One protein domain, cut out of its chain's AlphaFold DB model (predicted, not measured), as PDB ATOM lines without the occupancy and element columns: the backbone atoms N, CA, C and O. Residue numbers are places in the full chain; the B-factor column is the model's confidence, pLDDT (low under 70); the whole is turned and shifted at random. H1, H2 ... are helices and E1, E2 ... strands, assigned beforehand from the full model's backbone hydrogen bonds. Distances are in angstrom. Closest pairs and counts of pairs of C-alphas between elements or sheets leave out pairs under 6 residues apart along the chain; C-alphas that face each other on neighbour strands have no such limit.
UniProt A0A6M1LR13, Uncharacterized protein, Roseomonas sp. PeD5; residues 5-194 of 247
ATOM      1  N   ASP A   5     -29.087   2.993  43.351       78.00
ATOM      2  CA  ASP A   5     -29.210   4.447  43.479       78.00
ATOM      3  C   ASP A   5     -28.084   5.068  44.322       78.00
ATOM      4  O   ASP A   5     -27.758   6.244  44.170       78.00
ATOM      5  N   SER A   6     -27.455   4.279  45.198       83.94
ATOM      6  CA  SER A   6     -26.290   4.701  45.976       83.94
ATOM      7  C   SER A   6     -24.988   4.587  45.179       83.94
ATOM      8  O   SER A   6     -24.079   5.382  45.399       83.94
ATOM      9  N   ALA A   7     -24.887   3.622  44.258       86.62
ATOM     10  CA  ALA A   7     -23.711   3.451  43.404       86.62
ATOM     11  C   ALA A   7     -23.653   4.510  42.290       86.62
ATOM     12  O   ALA A   7     -22.586   5.065  42.026       86.62
ATOM     13  N   PHE A   8     -24.803   4.834  41.687       92.88
ATOM     14  CA  PHE A   8     -24.909   5.812  40.600       92.88
ATOM     15  C   PHE A   8     -26.039   6.828  40.843       92.88
ATOM     16  O   PHE A   8     -27.058   6.801  40.149       92.88
ATOM     17  N   PRO A   9     -25.877   7.763  41.802       92.75
ATOM     18  CA  PRO A   9     -26.883   8.785  42.084       92.75
ATOM     19  C   PRO A   9     -27.326   9.543  40.828       92.75
ATOM     20  O   PRO A   9     -26.480  10.019  40.068       92.75
ATOM     21  N   GLY A  10     -28.643   9.672  40.641       89.75
ATOM     22  CA  GLY A  10     -29.263  10.381  39.514       89.75
ATOM     23  C   GLY A  10     -29.548   9.528  38.272       89.75
ATOM     24  O   GLY A  10     -30.273   9.994  37.391       89.75
ATOM     25  N   LEU A  11     -29.045   8.287  38.223       92.50
ATOM     26  CA  LEU A  11     -29.405   7.291  37.214       92.50
ATOM     27  C   LEU A  11     -30.555   6.413  37.727       92.50
ATOM     28  O   LEU A  11     -30.363   5.534  38.564       92.50
ATOM     29  N   ILE A  12     -31.751   6.662  37.209       90.94
ATOM     30  CA  ILE A  12     -33.016   6.104  37.682       90.94
ATOM     31  C   ILE A  12     -33.483   5.028  36.702       90.94
ATOM     32  O   ILE A  12     -33.533   5.270  35.500       90.94
ATOM     33  N   ILE A  13     -33.881   3.858  37.201       89.75
ATOM     34  CA  ILE A  13     -34.624   2.878  36.396       89.75
ATOM     35  C   ILE A  13     -36.110   3.162  36.594       89.75
ATOM     36  O   ILE A  13     -36.641   2.965  37.689       89.75
ATOM     37  N   ASP A  14     -36.769   3.646  35.549       84.62
ATOM     38  CA  ASP A  14     -38.159   4.076  35.600       84.62
ATOM     39  C   ASP A  14     -39.043   3.034  34.897       84.62
ATOM     40  O   ASP A  14     -38.956   2.873  33.683       84.62
ATOM     41  N   PRO A  15     -39.885   2.288  35.632       78.38
ATOM     42  CA  PRO A  15     -40.700   1.215  35.064       78.38
ATOM     43  C   PRO A  15     -41.924   1.710  34.285       78.38
ATOM     44  O   PRO A  15     -42.829   0.924  34.006       78.38
ATOM     45  N   ARG A  16     -42.013   3.014  34.028       76.25
ATOM     46  CA  ARG A  16     -43.045   3.617  33.193       76.25
ATOM     47  C   ARG A  16     -42.592   3.572  31.732       76.25
ATOM     48  O   ARG A  16     -41.394   3.574  31.454       76.25
ATOM     49  N   THR A  17     -43.542   3.537  30.809       67.38
ATOM     50  CA  THR A  17     -43.262   3.855  29.403       67.38
ATOM     51  C   THR A  17     -43.363   5.357  29.220       67.38
ATOM     52  O   THR A  17     -44.127   6.002  29.930       67.38
ATOM     53  N   VAL A  18     -42.612   5.921  28.286       60.03
ATOM     54  CA  VAL A  18     -42.884   7.281  27.798       60.03
ATOM     55  C   VAL A  18     -43.989   7.159  26.760       60.03
ATOM     56  O   VAL A  18     -43.894   6.268  25.930       60.03
ATOM     57  N   ASP A  19     -45.040   7.967  26.825       60.09
ATOM     58  CA  ASP A  19     -45.965   8.112  25.695       60.09
ATOM     59  C   ASP A  19     -45.400   9.122  24.683       60.09
ATOM     60  O   ASP A  19     -44.902  10.148  25.113       60.09
ATOM     61  N   ARG A  20     -45.413   8.883  23.371       54.09
ATOM     62  CA  ARG A  20     -44.750   9.768  22.392       54.09
ATOM     63  C   ARG A  20     -45.545  11.013  22.084       54.09
ATOM     64  O   ARG A  20     -44.939  12.040  21.798       54.09
ATOM     65  N   GLU A  21     -46.870  10.930  22.114       54.38
ATOM     66  CA  GLU A  21     -47.717  12.094  21.849       54.38
ATOM     67  C   GLU A  21     -47.599  13.114  22.980       54.38
ATOM     68  O   GLU A  21     -47.665  14.317  22.750       54.38
ATOM     69  N   THR A  22     -47.403  12.628  24.204       55.06
ATOM     70  CA  THR A  22     -47.451  13.443  25.417       55.06
ATOM     71  C   THR A  22     -46.139  13.488  26.183       55.06
ATOM     72  O   THR A  22     -46.064  14.194  27.171       55.06
ATOM     73  N   LEU A  23     -45.118  12.710  25.823       51.56
ATOM     74  CA  LEU A  23     -43.880  12.502  26.597       51.56
ATOM     75  C   LEU A  23     -44.101  12.176  28.092       51.56
ATOM     76  O   LEU A  23     -43.164  12.207  28.896       51.56
ATOM     77  N   GLU A  24     -45.330  11.809  28.468       57.06
ATOM     78  CA  GLU A  24     -45.734  11.573  29.844       57.06
ATOM     79  C   GLU A  24     -45.485  10.110  30.229       57.06
ATOM     80  O   GLU A  24     -45.795   9.185  29.467       57.06
ATOM     81  N   PRO A  25     -44.968   9.849  31.438       59.56
ATOM     82  CA  PRO A  25     -44.786   8.487  31.904       59.56
ATOM     83  C   PRO A  25     -46.120   7.754  32.147       59.56
ATOM     84  O   PRO A  25     -46.882   8.116  33.046       59.56
ATOM     85  N   ARG A  26     -46.367   6.647  31.439       62.09
ATOM     86  CA  ARG A  26     -47.548   5.786  31.625       62.09
ATOM     87  C   ARG A  26     -47.248   4.528  32.447       62.09
ATOM     88  O   ARG A  26     -46.158   3.955  32.350       62.09
ATOM     89  N   PRO A  27     -48.197   4.066  33.284       62.66
ATOM     90  CA  PRO A  27     -48.026   2.838  34.044       62.66
ATOM     91  C   PRO A  27     -48.033   1.617  33.119       62.66
ATOM     92  O   PRO A  27     -48.948   1.414  32.325       62.66
ATOM     93  N   VAL A  28     -47.027   0.763  33.277       63.34
ATOM     94  CA  VAL A  28     -46.938  -0.529  32.591       63.34
ATOM     95  C   VAL A  28     -47.726  -1.588  33.375       63.34
ATOM     96  O   VAL A  28     -47.812  -1.518  34.606       63.34
ATOM     97  N   LYS A  29     -48.295  -2.593  32.686       69.75
ATOM     98  CA  LYS A  29     -48.950  -3.749  33.334       69.75
ATOM     99  C   LYS A  29     -48.027  -4.356  34.402       69.75
ATOM    100  O   LYS A  29     -46.833  -4.533  34.169       69.75
ATOM    101  N   PHE A  30     -48.595  -4.712  35.556       59.72
ATOM    102  CA  PHE A  30     -47.842  -5.041  36.775       59.72
ATOM    103  C   PHE A  30     -46.756  -6.122  36.588       59.72
ATOM    104  O   PHE A  30     -45.662  -5.966  37.122       59.72
ATOM    105  N   GLY A  31     -47.014  -7.172  35.795       65.25
ATOM    106  CA  GLY A  31     -46.026  -8.229  35.515       65.25
ATOM    107  C   GLY A  31     -44.812  -7.737  34.718       65.25
ATOM    108  O   GLY A  31     -43.676  -7.924  35.138       65.25
ATOM    109  N   ILE A  32     -45.053  -6.993  33.637       70.75
ATOM    110  CA  ILE A  32     -44.004  -6.450  32.755       70.75
ATOM    111  C   ILE A  32     -43.084  -5.493  33.527       70.75
ATOM    112  O   ILE A  32     -41.879  -5.448  33.289       70.75
ATOM    113  N   ARG A  33     -43.629  -4.755  34.502       77.62
ATOM    114  CA  ARG A  33     -42.853  -3.844  35.353       77.62
ATOM    115  C   ARG A  33     -41.769  -4.565  36.162       77.62
ATOM    116  O   ARG A  33     -40.657  -4.047  36.254       77.62
ATOM    117  N   ALA A  34     -42.087  -5.699  36.785       81.00
ATOM    118  CA  ALA A  34     -41.124  -6.428  37.609       81.00
ATOM    119  C   ALA A  34     -39.994  -7.012  36.749       81.00
ATOM    120  O   ALA A  34     -38.819  -6.822  37.075       81.00
ATOM    121  N   ASP A  35     -40.354  -7.625  35.621       84.19
ATOM    122  CA  ASP A  35     -39.399  -8.220  34.683       84.19
ATOM    123  C   ASP A  35     -38.492  -7.159  34.054       84.19
ATOM    124  O   ASP A  35     -37.277  -7.348  33.989       84.19
ATOM    125  N   PHE A  36     -39.055  -6.005  33.675       86.44
ATOM    126  CA  PHE A  36     -38.282  -4.866  33.188       86.44
ATOM    127  C   PHE A  36     -37.265  -4.404  34.233       86.44
ATOM    128  O   PHE A  36     -36.071  -4.363  33.955       86.44
ATOM    129  N   LEU A  37     -37.709  -4.110  35.461       87.38
ATOM    130  CA  LEU A  37     -36.819  -3.639  36.526       87.38
ATOM    131  C   LEU A  37     -35.678  -4.620  36.794       87.38
ATOM    132  O   LEU A  37     -34.532  -4.198  36.973       87.38
ATOM    133  N   TRP A  38     -35.990  -5.913  36.838       89.12
ATOM    134  CA  TRP A  38     -35.000  -6.955  37.057       89.12
ATOM    135  C   TRP A  38     -33.998  -7.035  35.899       89.12
ATOM    136  O   TRP A  38     -32.789  -6.961  36.135       89.12
ATOM    137  N   ALA A  39     -34.482  -7.105  34.657       91.25
ATOM    138  CA  ALA A  39     -33.631  -7.200  33.478       91.25
ATOM    139  C   ALA A  39     -32.746  -5.954  33.310       91.25
ATOM    140  O   ALA A  39     -31.546  -6.091  33.056       91.25
ATOM    141  N   THR A  40     -33.288  -4.749  33.539       92.56
ATOM    142  CA  THR A  40     -32.522  -3.492  33.477       92.56
ATOM    143  C   THR A  40     -31.413  -3.483  34.512       92.56
ATOM    144  O   THR A  40     -30.266  -3.173  34.192       92.56
ATOM    145  N   ARG A  41     -31.709  -3.883  35.755       93.75
ATOM    146  CA  ARG A  41     -30.691  -3.976  36.810       93.75
ATOM    147  C   ARG A  41     -29.597  -4.973  36.455       93.75
ATOM    148  O   ARG A  41     -28.425  -4.674  36.678       93.75
ATOM    149  N   LEU A  42     -29.954  -6.130  35.902       95.06
ATOM    150  CA  LEU A  42     -28.981  -7.140  35.496       95.06
ATOM    151  C   LEU A  42     -28.061  -6.614  34.384       95.06
ATOM    152  O   LEU A  42     -26.839  -6.738  34.487       95.06
ATOM    153  N   ALA A  43     -28.632  -5.982  33.358       96.06
ATOM    154  CA  ALA A  43     -27.881  -5.409  32.247       96.06
ATOM    155  C   ALA A  43     -26.965  -4.262  32.703       96.06
ATOM    156  O   ALA A  43     -25.771  -4.279  32.406       96.06
ATOM    157  N   LEU A  44     -27.472  -3.323  33.506       96.00
ATOM    158  CA  LEU A  44     -26.664  -2.227  34.042       96.00
ATOM    159  C   LEU A  44     -25.578  -2.713  35.016       96.00
ATOM    160  O   LEU A  44     -24.468  -2.186  35.007       96.00
ATOM    161  N   THR A  45     -25.847  -3.758  35.808       96.06
ATOM    162  CA  THR A  45     -24.823  -4.406  36.649       96.06
ATOM    163  C   THR A  45     -23.723  -5.023  35.790       96.06
ATOM    164  O   THR A  45     -22.543  -4.908  36.120       96.06
ATOM    165  N   ARG A  46     -24.085  -5.646  34.662       97.19
ATOM    166  CA  ARG A  46     -23.119  -6.206  33.715       97.19
ATOM    167  C   ARG A  46     -22.269  -5.119  33.063       97.19
ATOM    168  O   ARG A  46     -21.056  -5.295  33.017       97.19
ATOM    169  N   ILE A  47     -22.868  -4.001  32.649       97.50
ATOM    170  CA  ILE A  47     -22.139  -2.819  32.154       97.50
ATOM    171  C   ILE A  47     -21.161  -2.320  33.230       97.50
ATOM    172  O   ILE A  47     -19.966  -2.201  32.987       97.50
ATOM    173  N   ALA A  48     -21.634  -2.113  34.461       97.44
ATOM    174  CA  ALA A  48     -20.820  -1.616  35.572       97.44
ATOM    175  C   ALA A  48     -19.719  -2.584  36.050       97.44
ATOM    176  O   ALA A  48     -18.877  -2.193  36.857       97.44
ATOM    177  N   SER A  49     -19.734  -3.846  35.607       97.38
ATOM    178  CA  SER A  49     -18.774  -4.874  36.038       97.38
ATOM    179  C   SER A  49     -17.381  -4.720  35.420       97.38
ATOM    180  O   SER A  49     -16.446  -5.413  35.833       97.38
ATOM    181  N   LYS A  50     -17.234  -3.835  34.428       98.31
ATOM    182  CA  LYS A  50     -15.981  -3.556  33.728       98.31
ATOM    183  C   LYS A  50     -15.643  -2.056  33.765       98.31
ATOM    184  O   LYS A  50     -16.542  -1.245  33.989       98.31
ATOM    185  N   PRO A  51     -14.361  -1.669  33.601       98.50
ATOM    186  CA  PRO A  51     -13.929  -0.289  33.820       98.50
ATOM    187  C   PRO A  51     -14.608   0.759  32.926       98.50
ATOM    188  O   PRO A  51     -15.013   1.798  33.440       98.50
ATOM    189  N   VAL A  52     -14.765   0.513  31.621       98.50
ATOM    190  CA  VAL A  52     -15.373   1.490  30.699       98.50
ATOM    191  C   VAL A  52     -16.853   1.662  31.008       98.50
ATOM    192  O   VAL A  52     -17.324   2.795  31.125       98.50
ATOM    193  N   GLY A  53     -17.589   0.563  31.184       98.19
ATOM    194  CA  GLY A  53     -18.992   0.624  31.580       98.19
ATOM    195  C   GLY A  53     -19.197   1.269  32.957       98.19
ATOM    196  O   GLY A  53     -20.091   2.099  33.115       98.19
ATOM    197  N   HIS A  54     -18.339   0.985  33.940       97.69
ATOM    198  CA  HIS A  54     -18.359   1.673  35.237       97.69
ATOM    199  C   HIS A  54     -18.140   3.185  35.085       97.69
ATOM    200  O   HIS A  54     -18.872   3.989  35.668       97.69
ATOM    201  N   ASP A  55     -17.168   3.580  34.262       98.00
ATOM    202  CA  ASP A  55     -16.853   4.980  33.998       98.00
ATOM    203  C   ASP A  55     -17.985   5.718  33.278       98.00
ATOM    204  O   ASP A  55     -18.239   6.880  33.600       98.00
ATOM    205  N   LEU A  56     -18.677   5.067  32.338       98.06
ATOM    206  CA  LEU A  56     -19.868   5.611  31.678       98.06
ATOM    207  C   LEU A  56     -20.930   5.995  32.712       98.06
ATOM    208  O   LEU A  56     -21.353   7.151  32.779       98.06
ATOM    209  N   LEU A  57     -21.320   5.048  33.565       97.56
ATOM    210  CA  LEU A  57     -22.356   5.279  34.571       97.56
ATOM    211  C   LEU A  57     -21.897   6.274  35.649       97.56
ATOM    212  O   LEU A  57     -22.676   7.113  36.107       97.56
ATOM    213  N   GLY A  58     -20.611   6.244  36.009       97.06
ATOM    214  CA  GLY A  58     -19.999   7.220  36.906       97.06
ATOM    215  C   GLY A  58     -20.010   8.642  36.336       97.06
ATOM    216  O   GLY A  58     -20.275   9.599  37.068       97.06
ATOM    217  N   LEU A  59     -19.761   8.805  35.033       96.75
ATOM    218  CA  LEU A  59     -19.857  10.095  34.349       96.75
ATOM    219  C   LEU A  59     -21.297  10.607  34.300       96.75
ATOM    220  O   LEU A  59     -21.521  11.771  34.631       96.75
ATOM    221  N   ILE A  60     -22.264   9.749  33.968       95.62
ATOM    222  CA  ILE A  60     -23.692  10.095  34.008       95.62
ATOM    223  C   ILE A  60     -24.071  10.577  35.410       95.62
ATOM    224  O   ILE A  60     -24.575  11.686  35.565       95.62
ATOM    225  N   SER A  61     -23.724   9.816  36.452       95.69
ATOM    226  CA  SER A  61     -24.000  10.199  37.840       95.69
ATOM    227  C   SER A  61     -23.338  11.526  38.247       95.69
ATOM    228  O   SER A  61     -23.907  12.318  39.004       95.69
ATOM    229  N   LYS A  62     -22.126  11.815  37.754       95.00
ATOM    230  CA  LYS A  62     -21.478  13.122  37.956       95.00
ATOM    231  C   LYS A  62     -22.296  14.244  37.310       95.00
ATOM    232  O   LYS A  62     -22.563  15.236  37.985       95.00
ATOM    233  N   ARG A  63     -22.741  14.076  36.059       94.06
ATOM    234  CA  ARG A  63     -23.568  15.074  35.358       94.06
ATOM    235  C   ARG A  63     -24.922  15.278  36.030       94.06
ATOM    236  O   ARG A  63     -25.327  16.419  36.213       94.06
ATOM    237  N   CYS A  64     -25.574  14.211  36.491       91.12
ATOM    238  CA  CYS A  64     -26.825  14.306  37.249       91.12
ATOM    239  C   CYS A  64     -26.673  15.103  38.558       91.12
ATOM    240  O   CYS A  64     -27.603  15.778  38.987       91.12
ATOM    241  N   ARG A  65     -25.481  15.100  39.166       92.06
ATOM    242  CA  ARG A  65     -25.145  15.937  40.333       92.06
ATOM    243  C   ARG A  65     -24.688  17.358  39.974       92.06
ATOM    244  O   ARG A  65     -24.234  18.084  40.851       92.06
ATOM    245  N   GLY A  66     -24.767  17.750  38.703       88.69
ATOM    246  CA  GLY A  66     -24.333  19.061  38.216       88.69
ATOM    247  C   GLY A  66     -22.824  19.198  37.995       88.69
ATOM    248  O   GLY A  66     -22.356  20.267  37.614       88.69
ATOM    249  N   ILE A  67     -22.029  18.140  38.187       89.12
ATOM    250  CA  ILE A  67     -20.582  18.208  37.949       89.12
ATOM    251  C   ILE A  67     -20.344  18.240  36.441       89.12
ATOM    252  O   ILE A  67     -20.571  17.242  35.756       89.12
ATOM    253  N   GLY A  68     -19.844  19.368  35.931       83.81
ATOM    254  CA  GLY A  68     -19.633  19.599  34.498       83.81
ATOM    255  C   GLY A  68     -20.932  19.752  33.702       83.81
ATOM    256  O   GLY A  68     -20.961  19.387  32.532       83.81
ATOM    257  N   ALA A  69     -21.988  20.246  34.352       81.75
ATOM    258  CA  ALA A  69     -23.264  20.622  33.754       81.75
ATOM    259  C   ALA A  69     -23.768  21.947  34.355       81.75
ATOM    260  O   ALA A  69     -23.211  22.435  35.336       81.75
ATOM    261  N   THR A  70     -24.830  22.532  33.788       78.88
ATOM    262  CA  THR A  70     -25.401  23.807  34.286       78.88
ATOM    263  C   THR A  70     -26.266  23.680  35.542       78.88
ATOM    264  O   THR A  70     -26.697  24.692  36.091       78.88
ATOM    265  N   GLY A  71     -26.496  22.462  36.027       84.31
ATOM    266  CA  GLY A  71     -27.227  22.200  37.260       84.31
ATOM    267  C   GLY A  71     -27.499  20.709  37.458       84.31
ATOM    268  O   GLY A  71     -27.096  19.897  36.619       84.31
ATOM    269  N   PRO A  72     -28.162  20.332  38.563       86.44
ATOM    270  CA  PRO A  72     -28.619  18.965  38.778       86.44
ATOM    271  C   PRO A  72     -29.580  18.517  37.672       86.44
ATOM    272  O   PRO A  72     -30.431  19.281  37.221       86.44
ATOM    273  N   MET A  73     -29.445  17.265  37.249       89.25
ATOM    274  CA  MET A  73     -30.229  16.648  36.175       89.25
ATOM    275  C   MET A  73     -30.527  15.192  36.529       89.25
ATOM    276  O   MET A  73     -30.002  14.657  37.505       89.25
ATOM    277  N   THR A  74     -31.338  14.520  35.722       88.38
ATOM    278  CA  THR A  74     -31.595  13.080  35.877       88.38
ATOM    279  C   THR A  74     -31.301  12.319  34.593       88.38
ATOM    280  O   THR A  74     -31.357  12.878  33.504       88.38
ATOM    281  N   CYS A  75     -30.961  11.043  34.723       90.69
ATOM    282  CA  CYS A  75     -30.917  10.105  33.609       90.69
ATOM    283  C   CYS A  75     -31.894   8.983  33.926       90.69
ATOM    284  O   CYS A  75     -31.751   8.335  34.962       90.69
ATOM    285  N   ARG A  76     -32.891   8.756  33.077       89.62
ATOM    286  CA  ARG A  76     -33.911   7.727  33.303       89.62
ATOM    287  C   ARG A  76     -33.790   6.635  32.256       89.62
ATOM    288  O   ARG A  76     -33.908   6.921  31.074       89.62
ATOM    289  N   VAL A  77     -33.584   5.395  32.683       89.00
ATOM    290  CA  VAL A  77     -33.711   4.226  31.806       89.00
ATOM    291  C   VAL A  77     -35.171   3.792  31.826       89.00
ATOM    292  O   VAL A  77     -35.677   3.431  32.892       89.00
ATOM    293  N   MET A  78     -35.838   3.865  30.678       85.00
ATOM    294  CA  MET A  78     -37.281   3.647  30.536       85.00
ATOM    295  C   MET A  78     -37.578   2.564  29.507       85.00
ATOM    296  O   MET A  78     -36.764   2.292  28.624       85.00
ATOM    297  N   LEU A  79     -38.764   1.972  29.607       79.62
ATOM    298  CA  LEU A  79     -39.269   1.069  28.581       79.62
ATOM    299  C   LEU A  79     -39.755   1.902  27.385       79.62
ATOM    300  O   LEU A  79     -40.561   2.818  27.559       79.62
ATOM    301  N   GLY A  80     -39.264   1.606  26.180       67.44
ATOM    302  CA  GLY A  80     -39.700   2.310  24.969       67.44
ATOM    303  C   GLY A  80     -41.192   2.079  24.694       67.44
ATOM    304  O   GLY A  80     -41.676   0.959  24.841       67.44
ATOM    305  N   GLU A  81     -41.927   3.114  24.296       56.91
ATOM    306  CA  GLU A  81     -43.389   3.068  24.121       56.91
ATOM    307  C   GLU A  81     -43.879   1.946  23.194       56.91
ATOM    308  O   GLU A  81     -44.729   1.141  23.567       56.91
ATOM    309  N   ASP A  82     -43.262   1.843  22.016       54.09
ATOM    310  CA  ASP A  82     -43.646   0.901  20.955       54.09
ATOM    311  C   ASP A  82     -43.165  -0.529  21.209       54.09
ATOM    312  O   ASP A  82     -43.330  -1.425  20.387       54.09
ATOM    313  N   THR A  83     -42.528  -0.762  22.351       52.00
ATOM    314  CA  THR A  83     -41.884  -2.042  22.641       52.00
ATOM    315  C   THR A  83     -42.773  -3.011  23.388       52.00
ATOM    316  O   THR A  83     -42.456  -4.197  23.493       52.00
ATOM    317  N   VAL A  84     -43.877  -2.494  23.926       49.25
ATOM    318  CA  VAL A  84     -44.707  -3.235  24.867       49.25
ATOM    319  C   VAL A  84     -45.879  -3.903  24.170       49.25
ATOM    320  O   VAL A  84     -46.295  -4.955  24.647       49.25
ATOM    321  N   LEU A  85     -46.424  -3.370  23.068       43.09
ATOM    322  CA  LEU A  85     -47.635  -3.933  22.463       43.09
ATOM    323  C   LEU A  85     -47.797  -3.596  20.972       43.09
ATOM    324  O   LEU A  85     -47.978  -2.437  20.618       43.09
ATOM    325  N   GLU A  86     -47.974  -4.630  20.146       47.88
ATOM    326  CA  GLU A  86     -49.119  -4.642  19.233       47.88
ATOM    327  C   GLU A  86     -50.174  -5.648  19.720       47.88
ATOM    328  O   GLU A  86     -49.896  -6.598  20.461       47.88
ATOM    329  N   LYS A  87     -51.412  -5.402  19.286       39.62
ATOM    330  CA  LYS A  87     -52.720  -5.942  19.708       39.62
ATOM    331  C   LYS A  87     -52.837  -7.478  19.827       39.62
ATOM    332  O   LYS A  87     -53.822  -7.948  20.383       39.62
ATOM    333  N   ASN A  88     -51.841  -8.236  19.354       46.53
ATOM    334  CA  ASN A  88     -51.857  -9.699  19.227       46.53
ATOM    335  C   ASN A  88     -50.645 -10.416  19.867       46.53
ATOM    336  O   ASN A  88     -50.457 -11.607  19.635       46.53
ATOM    337  N   GLY A  89     -49.814  -9.729  20.663       44.78
ATOM    338  CA  GLY A  89     -48.720 -10.374  21.411       44.78
ATOM    339  C   GLY A  89     -47.461 -10.706  20.599       44.78
ATOM    340  O   GLY A  89     -46.599 -11.429  21.094       44.78
ATOM    341  N   VAL A  90     -47.332 -10.168  19.383       43.59
ATOM    342  CA  VAL A  90     -46.093 -10.215  18.592       43.59
ATOM    343  C   VAL A  90     -45.438  -8.827  18.648       43.59
ATOM    344  O   VAL A  90     -46.115  -7.851  18.327       43.59
ATOM    345  N   PRO A  91     -44.168  -8.704  19.073       44.75
ATOM    346  CA  PRO A  91     -43.444  -7.434  19.038       44.75
ATOM    347  C   PRO A  91     -43.252  -6.949  17.592       44.75
ATOM    348  O   PRO A  91     -42.670  -7.674  16.783       44.75
ATOM    349  N   ASP A  92     -43.696  -5.731  17.266       47.22
ATOM    350  CA  ASP A  92     -43.306  -5.071  16.014       47.22
ATOM    351  C   ASP A  92     -41.895  -4.484  16.169       47.22
ATOM    352  O   ASP A  92     -41.670  -3.447  16.793       47.22
ATOM    353  N   MET A  93     -40.921  -5.190  15.600       39.53
ATOM    354  CA  MET A  93     -39.504  -4.820  15.627       39.53
ATOM    355  C   MET A  93     -39.191  -3.565  14.794       39.53
ATOM    356  O   MET A  93     -38.154  -2.939  15.007       39.53
ATOM    357  N   THR A  94     -40.070  -3.186  13.861       36.28
ATOM    358  CA  THR A  94     -39.845  -2.091  12.902       36.28
ATOM    359  C   THR A  94     -39.954  -0.725  13.578       36.28
ATOM    360  O   THR A  94     -39.152   0.169  13.317       36.28
ATOM    361  N   ARG A  95     -40.897  -0.579  14.518       37.28
ATOM    362  CA  ARG A  95     -41.123   0.667  15.269       37.28
ATOM    363  C   ARG A  95     -40.094   0.931  16.367       37.28
ATOM    364  O   ARG A  95     -39.867   2.084  16.736       37.28
ATOM    365  N   TYR A  96     -39.454  -0.119  16.881       36.41
ATOM    366  CA  TYR A  96     -38.450   0.021  17.934       36.41
ATOM    367  C   TYR A  96     -37.164   0.690  17.444       36.41
ATOM    368  O   TYR A  96     -36.662   1.591  18.108       36.41
ATOM    369  N   ALA A  97     -36.649   0.275  16.282       31.81
ATOM    370  CA  ALA A  97     -35.418   0.840  15.733       31.81
ATOM    371  C   ALA A  97     -35.582   2.335  15.428       31.81
ATOM    372  O   ALA A  97     -34.729   3.133  15.796       31.81
ATOM    373  N   GLN A  98     -36.715   2.732  14.845       34.16
ATOM    374  CA  GLN A  98     -36.943   4.132  14.500       34.16
ATOM    375  C   GLN A  98     -37.058   5.027  15.743       34.16
ATOM    376  O   GLN A  98     -36.516   6.123  15.771       34.16
ATOM    377  N   GLY A  99     -37.665   4.532  16.823       36.06
ATOM    378  CA  GLY A  99     -37.855   5.326  18.031       36.06
ATOM    379  C   GLY A  99     -36.921   5.065  19.207       36.06
ATOM    380  O   GLY A  99     -37.223   5.548  20.290       36.06
ATOM    381  N   ALA A 100     -35.846   4.294  19.077       37.03
ATOM    382  CA  ALA A 100     -34.757   4.313  20.064       37.03
ATOM    383  C   ALA A 100     -33.728   5.388  19.676       37.03
ATOM    384  O   ALA A 100     -33.388   6.250  20.483       37.03
ATOM    385  N   ILE A 101     -33.380   5.410  18.387       38.38
ATOM    386  CA  ILE A 101     -32.441   6.342  17.752       38.38
ATOM    387  C   ILE A 101     -32.964   7.790  17.763       38.38
ATOM    388  O   ILE A 101     -32.199   8.726  17.977       38.38
ATOM    389  N   GLU A 102     -34.272   8.002  17.590       41.41
ATOM    390  CA  GLU A 102     -34.850   9.357  17.537       41.41
ATOM    391  C   GLU A 102     -35.259   9.922  18.919       41.41
ATOM    392  O   GLU A 102     -35.496  11.123  19.040       41.41
ATOM    393  N   ASN A 103     -35.312   9.101  19.984       47.22
ATOM    394  CA  ASN A 103     -36.063   9.435  21.211       47.22
ATOM    395  C   ASN A 103     -35.250   9.447  22.515       47.22
ATOM    396  O   ASN A 103     -35.828   9.321  23.604       47.22
ATOM    397  N   SER A 104     -33.931   9.643  22.459       48.16
ATOM    398  CA  SER A 104     -33.184  10.109  23.636       48.16
ATOM    399  C   SER A 104     -33.575  11.566  23.926       48.16
ATOM    400  O   SER A 104     -32.834  12.509  23.652       48.16
ATOM    401  N   TYR A 105     -34.800  11.776  24.410       51.62
ATOM    402  CA  TYR A 105     -35.349  13.108  24.597       51.62
ATOM    403  C   TYR A 105     -34.726  13.829  25.788       51.62
ATOM    404  O   TYR A 105     -34.270  13.261  26.787       51.62
ATOM    405  N   ALA A 106     -34.763  15.142  25.648       48.47
ATOM    406  CA  ALA A 106     -34.479  16.116  26.663       48.47
ATOM    407  C   ALA A 106     -35.588  16.219  27.704       48.47
ATOM    408  O   ALA A 106     -36.747  16.396  27.366       48.47
ATOM    409  N   SER A 107     -35.198  16.175  28.972       44.03
ATOM    410  CA  SER A 107     -35.893  16.594  30.191       44.03
ATOM    411  C   SER A 107     -37.182  17.415  30.055       44.03
ATOM    412  O   SER A 107     -37.190  18.465  29.415       44.03
ATOM    413  N   LEU A 108     -38.125  17.044  30.933       38.91
ATOM    414  CA  LEU A 108     -39.278  17.725  31.575       38.91
ATOM    415  C   LEU A 108     -39.207  19.249  31.852       38.91
ATOM    416  O   LEU A 108     -40.112  19.810  32.459       38.91
ATOM    417  N   SER A 109     -38.108  19.919  31.513       44.56
ATOM    418  CA  SER A 109     -37.977  21.383  31.566       44.56
ATOM    419  C   SER A 109     -38.356  22.059  30.251       44.56
ATOM    420  O   SER A 109     -38.438  23.283  30.201       44.56
ATOM    421  N   LEU A 110     -38.494  21.276  29.184       50.38
ATOM    422  CA  LEU A 110     -39.145  21.714  27.967       50.38
ATOM    423  C   LEU A 110     -40.655  21.639  28.208       50.38
ATOM    424  O   LEU A 110     -41.147  20.596  28.642       50.38
ATOM    425  N   ASP A 111     -41.372  22.736  27.976       56.31
ATOM    426  CA  ASP A 111     -42.831  22.679  27.924       56.31
ATOM    427  C   ASP A 111     -43.206  21.947  26.642       56.31
ATOM    428  O   ASP A 111     -43.167  22.501  25.554       56.31
ATOM    429  N   ILE A 112     -43.493  20.664  26.778       50.06
ATOM    430  CA  ILE A 112     -43.816  19.753  25.681       50.06
ATOM    431  C   ILE A 112     -45.107  20.123  24.937       50.06
ATOM    432  O   ILE A 112     -45.372  19.561  23.880       50.06
ATOM    433  N   ASN A 113     -45.904  21.051  25.479       55.03
ATOM    434  CA  ASN A 113     -47.056  21.614  24.779       55.03
ATOM    435  C   ASN A 113     -46.641  22.710  23.787       55.03
ATOM    436  O   ASN A 113     -47.467  23.168  22.997       55.03
ATOM    437  N   GLU A 114     -45.384  23.157  23.835       58.56
ATOM    438  CA  GLU A 114     -44.835  24.085  22.859       58.56
ATOM    439  C   GLU A 114     -44.685  23.402  21.491       58.56
ATOM    440  O   GLU A 114     -44.360  22.212  21.416       58.56
ATOM    441  N   PRO A 115     -44.860  24.146  20.385       69.94
ATOM    442  CA  PRO A 115     -44.592  23.637  19.046       69.94
ATOM    443  C   PRO A 115     -43.182  23.043  18.923       69.94
ATOM    444  O   PRO A 115     -42.225  23.540  19.531       69.94
ATOM    445  N   TYR A 116     -43.034  22.011  18.090       60.81
ATOM    446  CA  TYR A 116     -41.764  21.306  17.878       60.81
ATOM    447  C   TYR A 116     -40.599  22.258  17.567       60.81
ATOM    448  O   TYR A 116     -39.502  22.096  18.092       60.81
ATOM    449  N   GLU A 117     -40.836  23.309  16.786       69.25
ATOM    450  CA  GLU A 117     -39.824  24.298  16.410       69.25
ATOM    451  C   GLU A 117     -39.315  25.097  17.620       69.25
ATOM    452  O   GLU A 117     -38.137  25.462  17.700       69.25
ATOM    453  N   VAL A 118     -40.188  25.360  18.597       70.44
ATOM    454  CA  VAL A 118     -39.828  26.031  19.852       70.44
ATOM    455  C   VAL A 118     -38.988  25.095  20.714       70.44
ATOM    456  O   VAL A 118     -37.936  25.508  21.217       70.44
ATOM    457  N   LEU A 119     -39.401  23.830  20.829       64.75
ATOM    458  CA  LEU A 119     -38.658  22.779  21.529       64.75
ATOM    459  C   LEU A 119     -37.267  22.575  20.923       64.75
ATOM    460  O   LEU A 119     -36.261  22.537  21.642       64.75
ATOM    461  N   GLU A 120     -37.182  22.528  19.597       69.12
ATOM    462  CA  GLU A 120     -35.933  22.410  18.855       69.12
ATOM    463  C   GLU A 120     -35.038  23.632  19.099       69.12
ATOM    464  O   GLU A 120     -33.862  23.488  19.437       69.12
ATOM    465  N   ALA A 121     -35.577  24.852  19.028       73.44
ATOM    466  CA  ALA A 121     -34.818  26.077  19.281       73.44
ATOM    467  C   ALA A 121     -34.321  26.188  20.735       73.44
ATOM    468  O   ALA A 121     -33.231  26.712  21.000       73.44
ATOM    469  N   GLN A 122     -35.104  25.726  21.711       71.38
ATOM    470  CA  GLN A 122     -34.681  25.643  23.113       71.38
ATOM    471  C   GLN A 122     -33.555  24.615  23.285       71.38
ATOM    472  O   GLN A 122     -32.525  24.916  23.898       71.38
ATOM    473  N   THR A 123     -33.705  23.446  22.668       72.62
ATOM    474  CA  THR A 123     -32.712  22.368  22.653       72.62
ATOM    475  C   THR A 123     -31.400  22.838  22.017       72.62
ATOM    476  O   THR A 123     -30.335  22.731  22.631       72.62
ATOM    477  N   ARG A 124     -31.466  23.477  20.842       73.31
ATOM    478  CA  ARG A 124     -30.316  24.076  20.142       73.31
ATOM    479  C   ARG A 124     -29.563  25.068  21.028       73.31
ATOM    480  O   ARG A 124     -28.339  24.996  21.119       73.31
ATOM    481  N   ARG A 125     -30.273  25.943  21.748       74.94
ATOM    482  CA  ARG A 125     -29.656  26.889  22.698       74.94
ATOM    483  C   ARG A 125     -28.954  26.184  23.858       74.94
ATOM    484  O   ARG A 125     -27.875  26.607  24.260       74.94
ATOM    485  N   LYS A 126     -29.525  25.097  24.381       75.50
ATOM    486  CA  LYS A 126     -28.923  24.317  25.475       75.50
ATOM    487  C   LYS A 126     -27.671  23.557  25.046       75.50
ATOM    488  O   LYS A 126     -26.772  23.398  25.865       75.50
ATOM    489  N   PHE A 127     -27.578  23.130  23.792       77.88
ATOM    490  CA  PHE A 127     -26.377  22.485  23.250       77.88
ATOM    491  C   PHE A 127     -25.331  23.453  22.712       77.88
ATOM    492  O   PHE A 127     -24.216  23.042  22.387       77.88
ATOM    493  N   GLN A 128     -25.658  24.739  22.624       73.19
ATOM    494  CA  GLN A 128     -24.717  25.733  22.154       73.19
ATOM    495  C   GLN A 128     -23.535  25.821  23.126       73.19
ATOM    496  O   GLN A 128     -23.653  26.320  24.246       73.19
ATOM    497  N   ARG A 129     -22.380  25.318  22.680       74.56
ATOM    498  CA  ARG A 129     -21.106  25.458  23.392       74.56
ATOM    499  C   ARG A 129     -20.855  26.932  23.722       74.56
ATOM    500  O   ARG A 129     -21.114  27.807  22.890       74.56
ATOM    501  N   SER A 130     -20.338  27.209  24.918       65.81
ATOM    502  CA  SER A 130     -20.090  28.586  25.357       65.81
ATOM    503  C   SER A 130     -19.070  29.300  24.460       65.81
ATOM    504  O   SER A 130     -18.314  28.681  23.701       65.81
ATOM    505  N   ARG A 131     -18.980  30.630  24.615       60.59
ATOM    506  CA  ARG A 131     -17.836  31.405  24.106       60.59
ATOM    507  C   ARG A 131     -16.525  30.803  24.627       60.59
ATOM    508  O   ARG A 131     -16.518  30.186  25.695       60.59
ATOM    509  N   MET A 132     -15.445  30.961  23.855       68.56
ATOM    510  CA  MET A 132     -14.120  30.484  24.261       68.56
ATOM    511  C   MET A 132     -13.783  31.003  25.656       68.56
ATOM    512  O   MET A 132     -14.044  32.169  25.962       68.56
ATOM    513  N   VAL A 133     -13.198  30.142  26.481       71.38
ATOM    514  CA  VAL A 133     -12.621  30.577  27.751       71.38
ATOM    515  C   VAL A 133     -11.510  31.575  27.426       71.38
ATOM    516  O   VAL A 133     -10.648  31.298  26.593       71.38
ATOM    517  N   ALA A 134     -11.551  32.765  28.028       70.69
ATOM    518  CA  ALA A 134     -10.582  33.816  27.731       70.69
ATOM    519  C   ALA A 134      -9.146  33.297  27.929       70.69
ATOM    520  O   ALA A 134      -8.808  32.785  28.994       70.69
ATOM    521  N   GLY A 135      -8.316  33.403  26.887       78.50
ATOM    522  CA  GLY A 135      -6.923  32.948  26.914       78.50
ATOM    523  C   GLY A 135      -6.704  31.445  26.694       78.50
ATOM    524  O   GLY A 135      -5.557  31.009  26.717       78.50
ATOM    525  N   VAL A 136      -7.753  30.652  26.442       74.44
ATOM    526  CA  VAL A 136      -7.631  29.211  26.167       74.44
ATOM    527  C   VAL A 136      -8.401  28.867  24.886       74.44
ATOM    528  O   VAL A 136      -9.561  29.264  24.756       74.44
ATOM    529  N   PRO A 137      -7.835  28.090  23.940       73.50
ATOM    530  CA  PRO A 137      -8.553  27.610  22.754       73.50
ATOM    531  C   PRO A 137      -9.537  26.477  23.113       73.50
ATOM    532  O   PRO A 137      -9.595  25.440  22.457       73.50
ATOM    533  N   MET A 138     -10.297  26.652  24.195       72.00
ATOM    534  CA  MET A 138     -11.261  25.693  24.715       72.00
ATOM    535  C   MET A 138     -12.639  26.346  24.757       72.00
ATOM    536  O   MET A 138     -12.825  27.427  25.320       72.00
ATOM    537  N   ARG A 139     -13.620  25.675  24.152       72.19
ATOM    538  CA  ARG A 139     -15.041  25.995  24.315       72.19
ATOM    539  C   ARG A 139     -15.610  25.075  25.383       72.19
ATOM    540  O   ARG A 139     -15.366  23.871  25.323       72.19
ATOM    541  N   MET A 140     -16.370  25.625  26.324       75.12
ATOM    542  CA  MET A 140     -17.116  24.783  27.256       75.12
ATOM    543  C   MET A 140     -18.242  24.093  26.493       75.12
ATOM    544  O   MET A 140     -18.760  24.634  25.510       75.12
ATOM    545  N   SER A 141     -18.618  22.900  26.941       77.81
ATOM    546  CA  SER A 141     -19.809  22.236  26.431       77.81
ATOM    547  C   SER A 141     -21.068  23.077  26.698       77.81
ATOM    548  O   SER A 141     -21.037  24.041  27.472       77.81
ATOM    549  N   GLY A 142     -22.164  22.763  26.006       81.88
ATOM    550  CA  GLY A 142     -23.461  23.377  26.275       81.88
ATOM    551  C   GLY A 142     -23.966  23.073  27.688       81.88
ATOM    552  O   GLY A 142     -23.344  22.351  28.468       81.88
ATOM    553  N   GLY A 143     -25.129  23.618  28.028       82.56
ATOM    554  CA  GLY A 143     -25.710  23.466  29.357       82.56
ATOM    555  C   GLY A 143     -26.194  22.057  29.701       82.56
ATOM    556  O   GLY A 143     -26.225  21.723  30.889       82.56
ATOM    557  N   GLY A 144     -26.544  21.265  28.683       85.69
ATOM    558  CA  GLY A 144     -27.159  19.946  28.837       85.69
ATOM    559  C   GLY A 144     -28.575  20.006  29.421       85.69
ATOM    560  O   GLY A 144     -29.109  21.084  29.710       85.69
ATOM    561  N   PHE A 145     -29.194  18.837  29.566       85.06
ATOM    562  CA  PHE A 145     -30.483  18.635  30.236       85.06
ATOM    563  C   PHE A 145     -30.632  17.165  30.669       85.06
ATOM    564  O   PHE A 145     -29.857  16.313  30.232       85.06
ATOM    565  N   SER A 146     -31.608  16.855  31.533       85.12
ATOM    566  CA  SER A 146     -31.934  15.462  31.896       85.12
ATOM    567  C   SER A 146     -32.201  14.607  30.660       85.12
ATOM    568  O   SER A 146     -32.797  15.089  29.708       85.12
ATOM    569  N   ALA A 147     -31.814  13.342  30.689       85.75
ATOM    570  CA  ALA A 147     -31.920  12.445  29.546       85.75
ATOM    571  C   ALA A 147     -32.805  11.235  29.854       85.75
ATOM    572  O   ALA A 147     -32.899  10.790  31.007       85.75
ATOM    573  N   PHE A 148     -33.381  10.666  28.802       84.06
ATOM    574  CA  PHE A 148     -34.019   9.358  28.821       84.06
ATOM    575  C   PHE A 148     -33.222   8.386  27.949       84.06
ATOM    576  O   PHE A 148     -32.778   8.750  26.869       84.06
ATOM    577  N   ALA A 149     -33.035   7.165  28.439       88.50
ATOM    578  CA  ALA A 149     -32.450   6.048  27.713       88.50
ATOM    579  C   ALA A 149     -33.552   4.998  27.522       88.50
ATOM    580  O   ALA A 149     -33.979   4.354  28.486       88.50
ATOM    581  N   CYS A 150     -34.051   4.875  26.296       84.56
ATOM    582  CA  CYS A 150     -35.161   3.991  25.964       84.56
ATOM    583  C   CYS A 150     -34.638   2.590  25.653       84.56
ATOM    584  O   CYS A 150     -33.878   2.403  24.715       84.56
ATOM    585  N   TRP A 151     -35.058   1.587  26.420       86.25
ATOM    586  CA  TRP A 151     -34.565   0.223  26.259       86.25
ATOM    587  C   TRP A 151     -35.662  -0.807  26.476       86.25
ATOM    588  O   TRP A 151     -36.431  -0.711  27.433       86.25
ATOM    589  N   ASN A 152     -35.701  -1.837  25.627       86.12
ATOM    590  CA  ASN A 152     -36.550  -3.001  25.858       86.12
ATOM    591  C   ASN A 152     -35.726  -4.279  26.100       86.12
ATOM    592  O   ASN A 152     -35.146  -4.795  25.145       86.12
ATOM    593  N   PRO A 153     -35.721  -4.857  27.317       86.81
ATOM    594  CA  PRO A 153     -35.054  -6.132  27.591       86.81
ATOM    595  C   PRO A 153     -35.653  -7.338  26.863       86.81
ATOM    596  O   PRO A 153     -35.006  -8.379  26.794       86.81
ATOM    597  N   PHE A 154     -36.889  -7.235  26.376       84.38
ATOM    598  CA  PHE A 154     -37.633  -8.352  25.793       84.38
ATOM    599  C   PHE A 154     -37.318  -8.573  24.305       84.38
ATOM    600  O   PHE A 154     -37.823  -9.517  23.700       84.38
ATOM    601  N   ILE A 155     -36.474  -7.723  23.712       82.25
ATOM    602  CA  ILE A 155     -36.016  -7.853  22.328       82.25
ATOM    603  C   ILE A 155     -34.783  -8.757  22.262       82.25
ATOM    604  O   ILE A 155     -33.827  -8.603  23.022       82.25
ATOM    605  N   ASN A 156     -34.767  -9.669  21.287       82.62
ATOM    606  CA  ASN A 156     -33.577 -10.451  20.958       82.62
ATOM    607  C   ASN A 156     -32.642  -9.653  20.031       82.62
ATOM    608  O   ASN A 156     -32.611  -9.856  18.814       82.62
ATOM    609  N   TYR A 157     -31.888  -8.726  20.624       84.50
ATOM    610  CA  TYR A 157     -30.939  -7.867  19.905       84.50
ATOM    611  C   TYR A 157     -29.841  -8.643  19.189       84.50
ATOM    612  O   TYR A 157     -29.384  -8.192  18.139       84.50
ATOM    613  N   ASP A 158     -29.426  -9.793  19.726       82.38
ATOM    614  CA  ASP A 158     -28.371 -10.608  19.130       82.38
ATOM    615  C   ASP A 158     -28.792 -11.098  17.749       82.38
ATOM    616  O   ASP A 158     -28.111 -10.821  16.764       82.38
ATOM    617  N   LEU A 159     -29.950 -11.759  17.665       77.81
ATOM    618  CA  LEU A 159     -30.459 -12.277  16.398       77.81
ATOM    619  C   LEU A 159     -30.725 -11.147  15.400       77.81
ATOM    620  O   LEU A 159     -30.333 -11.247  14.240       77.81
ATOM    621  N   HIS A 160     -31.359 -10.065  15.856       79.50
ATOM    622  CA  HIS A 160     -31.668  -8.934  14.990       79.50
ATOM    623  C   HIS A 160     -30.396  -8.285  14.427       79.50
ATOM    624  O   HIS A 160     -30.289  -8.102  13.217       79.50
ATOM    625  N   SER A 161     -29.405  -8.018  15.281       82.62
ATOM    626  CA  SER A 161     -28.159  -7.353  14.883       82.62
ATOM    627  C   SER A 161     -27.268  -8.226  14.012       82.62
ATOM    628  O   SER A 161     -26.587  -7.707  13.136       82.62
ATOM    629  N   VAL A 162     -27.269  -9.548  14.195       84.94
ATOM    630  CA  VAL A 162     -26.532 -10.430  13.278       84.94
ATOM    631  C   VAL A 162     -27.090 -10.305  11.862       84.94
ATOM    632  O   VAL A 162     -26.315 -10.229  10.912       84.94
ATOM    633  N   VAL A 163     -28.416 -10.232  11.718       80.06
ATOM    634  CA  VAL A 163     -29.070 -10.102  10.410       80.06
ATOM    635  C   VAL A 163     -28.842  -8.720   9.794       80.06
ATOM    636  O   VAL A 163     -28.581  -8.631   8.599       80.06
ATOM    637  N   THR A 164     -28.932  -7.645  10.582       80.25
ATOM    638  CA  THR A 164     -28.899  -6.268  10.054       80.25
ATOM    639  C   THR A 164     -27.508  -5.633  10.050       80.25
ATOM    640  O   THR A 164     -27.178  -4.878   9.141       80.25
ATOM    641  N   LEU A 165     -26.675  -5.948  11.041       85.56
ATOM    642  CA  LEU A 165     -25.362  -5.336  11.281       85.56
ATOM    643  C   LEU A 165     -24.195  -6.307  11.055       85.56
ATOM    644  O   LEU A 165     -23.035  -5.900  11.111       85.56
ATOM    645  N   GLY A 166     -24.472  -7.599  10.847       87.38
ATOM    646  CA  GLY A 166     -23.450  -8.636  10.681       87.38
ATOM    647  C   GLY A 166     -22.685  -8.989  11.962       87.38
ATOM    648  O   GLY A 166     -21.732  -9.764  11.908       87.38
ATOM    649  N   VAL A 167     -23.078  -8.440  13.118       91.44
ATOM    650  CA  VAL A 167     -22.446  -8.699  14.421       91.44
ATOM    651  C   VAL A 167     -23.502  -8.863  15.517       91.44
ATOM    652  O   VAL A 167     -24.517  -8.168  15.492       91.44
ATOM    653  N   PRO A 168     -23.285  -9.745  16.513       93.25
ATOM    654  CA  PRO A 168     -24.193  -9.854  17.646       93.25
ATOM    655  C   PRO A 168     -24.146  -8.587  18.503       93.25
ATOM    656  O   PRO A 168     -23.086  -7.976  18.698       93.25
ATOM    657  N   THR A 169     -25.294  -8.216  19.054       94.31
ATOM    658  CA  THR A 169     -25.430  -7.119  20.013       94.31
ATOM    659  C   THR A 169     -26.175  -7.652  21.223       94.31
ATOM    660  O   THR A 169     -27.404  -7.635  21.231       94.31
ATOM    661  N   PRO A 170     -25.466  -8.109  22.267       95.31
ATOM    662  CA  PRO A 170     -26.135  -8.597  23.462       95.31
ATOM    663  C   PRO A 170     -26.997  -7.499  24.079       95.31
ATOM    664  O   PRO A 170     -26.643  -6.322  24.011       95.31
ATOM    665  N   GLY A 171     -28.093  -7.860  24.752       93.25
ATOM    666  CA  GLY A 171     -29.047  -6.872  25.277       93.25
ATOM    667  C   GLY A 171     -28.430  -5.809  26.201       93.25
ATOM    668  O   GLY A 171     -28.895  -4.674  26.218       93.25
ATOM    669  N   PHE A 172     -27.346  -6.132  26.919       96.94
ATOM    670  CA  PHE A 172     -26.614  -5.150  27.731       96.94
ATOM    671  C   PHE A 172     -25.730  -4.203  26.902       96.94
ATOM    672  O   PHE A 172     -25.447  -3.108  27.364       96.94
ATOM    673  N   VAL A 173     -25.284  -4.599  25.705       96.94
ATOM    674  CA  VAL A 173     -24.584  -3.706  24.766       96.94
ATOM    675  C   VAL A 173     -25.584  -2.760  24.113       96.94
ATOM    676  O   VAL A 173     -25.309  -1.568  24.046       96.94
ATOM    677  N   ALA A 174     -26.764  -3.260  23.729       93.81
ATOM    678  CA  ALA A 174     -27.864  -2.402  23.288       93.81
ATOM    679  C   ALA A 174     -28.256  -1.402  24.387       93.81
ATOM    680  O   ALA A 174     -28.322  -0.207  24.136       93.81
ATOM    681  N   LEU A 175     -28.391  -1.857  25.640       94.62
ATOM    682  CA  LEU A 175     -28.590  -0.939  26.763       94.62
ATOM    683  C   LEU A 175     -27.393  -0.024  27.003       94.62
ATOM    684  O   LEU A 175     -27.580   1.000  27.621       94.62
ATOM    685  N   ALA A 176     -26.167  -0.360  26.616       97.00
ATOM    686  CA  ALA A 176     -25.022   0.521  26.830       97.00
ATOM    687  C   ALA A 176     -24.950   1.664  25.806       97.00
ATOM    688  O   ALA A 176     -24.376   2.708  26.109       97.00
ATOM    689  N   HIS A 177     -25.540   1.467  24.627       96.00
ATOM    690  CA  HIS A 177     -25.651   2.461  23.565       96.00
ATOM    691  C   HIS A 177     -26.460   3.689  24.031       96.00
ATOM    692  O   HIS A 177     -25.962   4.813  24.007       96.00
ATOM    693  N   GLU A 178     -27.646   3.471  24.603       94.12
ATOM    694  CA  GLU A 178     -28.554   4.559  25.013       94.12
ATOM    695  C   GLU A 178     -27.977   5.491  26.110       94.12
ATOM    696  O   GLU A 178     -28.059   6.713  25.993       94.12
ATOM    697  N   PRO A 179     -27.313   5.002  27.177       95.19
ATOM    698  CA  PRO A 179     -26.634   5.834  28.158       95.19
ATOM    699  C   PRO A 179     -25.445   6.612  27.590       95.19
ATOM    700  O   PRO A 179     -25.083   7.638  28.164       95.19
ATOM    701  N   VAL A 180     -24.819   6.169  26.495       96.88
ATOM    702  CA  VAL A 180     -23.782   6.970  25.824       96.88
ATOM    703  C   VAL A 180     -24.417   8.203  25.171       96.88
ATOM    704  O   VAL A 180     -23.921   9.308  25.406       96.88
ATOM    705  N   HIS A 181     -25.561   8.061  24.489       93.38
ATOM    706  CA  HIS A 181     -26.353   9.217  24.042       93.38
ATOM    707  C   HIS A 181     -26.759  10.108  25.217       93.38
ATOM    708  O   HIS A 181     -26.525  11.320  25.205       93.38
ATOM    709  N   ALA A 182     -27.286   9.505  26.288       92.56
ATOM    710  CA  ALA A 182     -27.666  10.236  27.492       92.56
ATOM    711  C   ALA A 182     -26.485  11.029  28.077       92.56
ATOM    712  O   ALA A 182     -26.656  12.166  28.515       92.56
ATOM    713  N   LEU A 183     -25.268  10.480  28.051       94.88
ATOM    714  CA  LEU A 183     -24.065  11.181  28.488       94.88
ATOM    715  C   LEU A 183     -23.734  12.388  27.597       94.88
ATOM    716  O   LEU A 183     -23.365  13.439  28.135       94.88
ATOM    717  N   HIS A 184     -23.846  12.270  26.270       93.06
ATOM    718  CA  HIS A 184     -23.641  13.399  25.351       93.06
ATOM    719  C   HIS A 184     -24.666  14.508  25.605       93.06
ATOM    720  O   HIS A 184     -24.300  15.682  25.709       93.06
ATOM    721  N   ILE A 185     -25.924  14.118  25.808       89.19
ATOM    722  CA  ILE A 185     -27.036  14.999  26.155       89.19
ATOM    723  C   ILE A 185     -26.784  15.741  27.474       89.19
ATOM    724  O   ILE A 185     -26.771  16.973  27.512       89.19
ATOM    725  N   LEU A 186     -26.523  14.998  28.551       89.81
ATOM    726  CA  LEU A 186     -26.258  15.536  29.887       89.81
ATOM    727  C   LEU A 186     -25.020  16.437  29.900       89.81
ATOM    728  O   LEU A 186     -24.917  17.354  30.706       89.81
ATOM    729  N   SER A 187     -24.058  16.173  29.019       91.19
ATOM    730  CA  SER A 187     -22.863  17.005  28.888       91.19
ATOM    731  C   SER A 187     -23.094  18.250  28.037       91.19
ATOM    732  O   SER A 187     -22.199  19.088  27.976       91.19
ATOM    733  N   GLY A 188     -24.244  18.383  27.368       88.12
ATOM    734  CA  GLY A 188     -24.480  19.464  26.417       88.12
ATOM    735  C   GLY A 188     -23.541  19.390  25.209       88.12
ATOM    736  O   GLY A 188     -23.169  20.426  24.665       88.12
ATOM    737  N   ASP A 189     -23.116  18.186  24.826       87.19
ATOM    738  CA  ASP A 189     -22.082  17.960  23.811       87.19
ATOM    739  C   ASP A 189     -22.588  17.176  22.594       87.19
ATOM    740  O   ASP A 189     -21.828  16.457  21.951       87.19
ATOM    741  N   HIS A 190     -23.877  17.298  22.285       82.75
ATOM    742  CA  HIS A 190     -24.469  16.701  21.094       82.75
ATOM    743  C   HIS A 190     -23.929  17.396  19.825       82.75
ATOM    744  O   HIS A 190     -23.860  18.635  19.807       82.75
ATOM    745  N   PRO A 191     -23.504  16.646  18.788       81.25
ATOM    746  CA  PRO A 191     -23.039  17.228  17.534       81.25
ATOM    747  C   PRO A 191     -24.145  18.072  16.897       81.25
ATOM    748  O   PRO A 191     -25.325  17.845  17.132       81.25
ATOM    749  N   ARG A 192     -23.752  19.088  16.124       79.81
ATOM    750  CA  ARG A 192     -24.688  19.967  15.420       79.81
ATOM    751  C   ARG A 192     -24.296  20.111  13.965       79.81
ATOM    752  O   ARG A 192     -23.112  20.305  13.675       79.81
ATOM    753  N   HIS A 193     -25.284  20.010  13.085       81.81
ATOM    754  CA  HIS A 193     -25.114  20.148  11.644       81.81
ATOM    755  C   HIS A 193     -26.370  20.778  11.015       81.81
ATOM    756  O   HIS A 193     -27.471  20.608  11.532       81.81
ATOM    757  N   ASP A 194     -26.211  21.527   9.919       82.44
ATOM    758  CA  ASP A 194     -27.343  22.187   9.242       82.44
ATOM    759  C   ASP A 194     -28.289  21.174   8.573       82.44
ATOM    760  O   ASP A 194     -29.487  21.408   8.470       82.44
TER     761      ASP A 194
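Overview. This is residues 5 to 194 of the 247 residues of an uncharacterized protein of Roseomonas sp. PeD5 (UniProt A0A6M1LR13). A small, strongly twisted sheet of four strands has H1 and H6 over one face, where residues 43 to 47 of H1 and residues 171 to 176 of H6 meet in a corner, while H2 packs on H6 and H5 makes another corner with H6 at Tyr 157 and Gly 171. H3 only grazes the sheet, H4 lies off it, and long loops join these two helices into the rest; residues 85 to 90 stick out. The 190 printed residues include six named helices and four named strands, in the order E1 E2 H1 H2 E3 H3 H4 E4 H5 H6; the sheet's order is E2 E1 E3 E4, mixed, and the class is mixed, helices and strands. The whole is compact, with a radius of gyration of the C-alphas of 17.2 A and spans of 59, 41 and 35 A.

Arrangement. E1, residues 11 to 18, bends by 85 degrees at residue 15 and forms an antiparallel hairpin with edge strand E2, residues 25 to 27; N 26 and O 17 are 2.8 A apart. H1, residues 30 to 48, is on the sheet at a height of 8.5 A, slantwise to E1 at 35 degrees on the local plane. H2, residues 51 to 64, touches H1 only at the corner, C-alphas 48 and 54 being closest at 4.1 A. E3, residues 75 to 79, is parallel to E1, with N 12 and O 75 2.8 A apart. H3, residues 93 to 101, only grazes the sheet, and H4, residues 116 to 127, is not on it. E4, residues 147 to 150, is parallel to E3, with N 149 and O 76 2.8 A apart; E3, H3, H4 and E4 form a strand-helix-strand unit, two parallel neighbour strands with helices between, its crossover right-handed. H5, residues 157 to 165, is not on the sheet. H6, residues 171 to 186, runs along E4 at a height of 8.1 A, on the same face as H1: two layers, helices on one face of a sheet. It touches H1 about perpendicular, at 79 degrees, Ala 43 and Phe 172 having the closest C-alphas at 4.7 A. It touches H2 at a steep tilt of 38 degrees, the same way, closest at C-alphas 60 and 183, 5.6 A. H5 and H6 only just touch, with 3 pairs of C-alphas within 8 A, closest at Tyr 157 and Gly 171, 5.8 A. Every O i to N i+4 pair is within hydrogen-bond range in H2, H4 and H5, against 14 of 15 in H1, 9 of 12 in H6 and 2 of 5 in H3, which has 1 of 6 O i to N i+3 pairs.

Along the chain. E1 begins at C-alpha 11, (-29.405, 7.291, 37.214), and measures 16.4 A. H1 measures 27.3 A, H2 19.8 A, H4 16.3 A and H6 23.0 A, ending at C-alpha 186, (-26.258, 15.536, 29.887).

Size, cuts and confidence. The C-alphas farthest apart, of Asn 88 and Gly 135, are 62.4 A apart. The printed part has no cut; the links E3 to H3, H3 to H4 and H4 to E4 are long. The mean pLDDT of the printed part is 76.3, with residues 17 to 31, 80 to 117, 119 to 120 and 130 to 132 under 70.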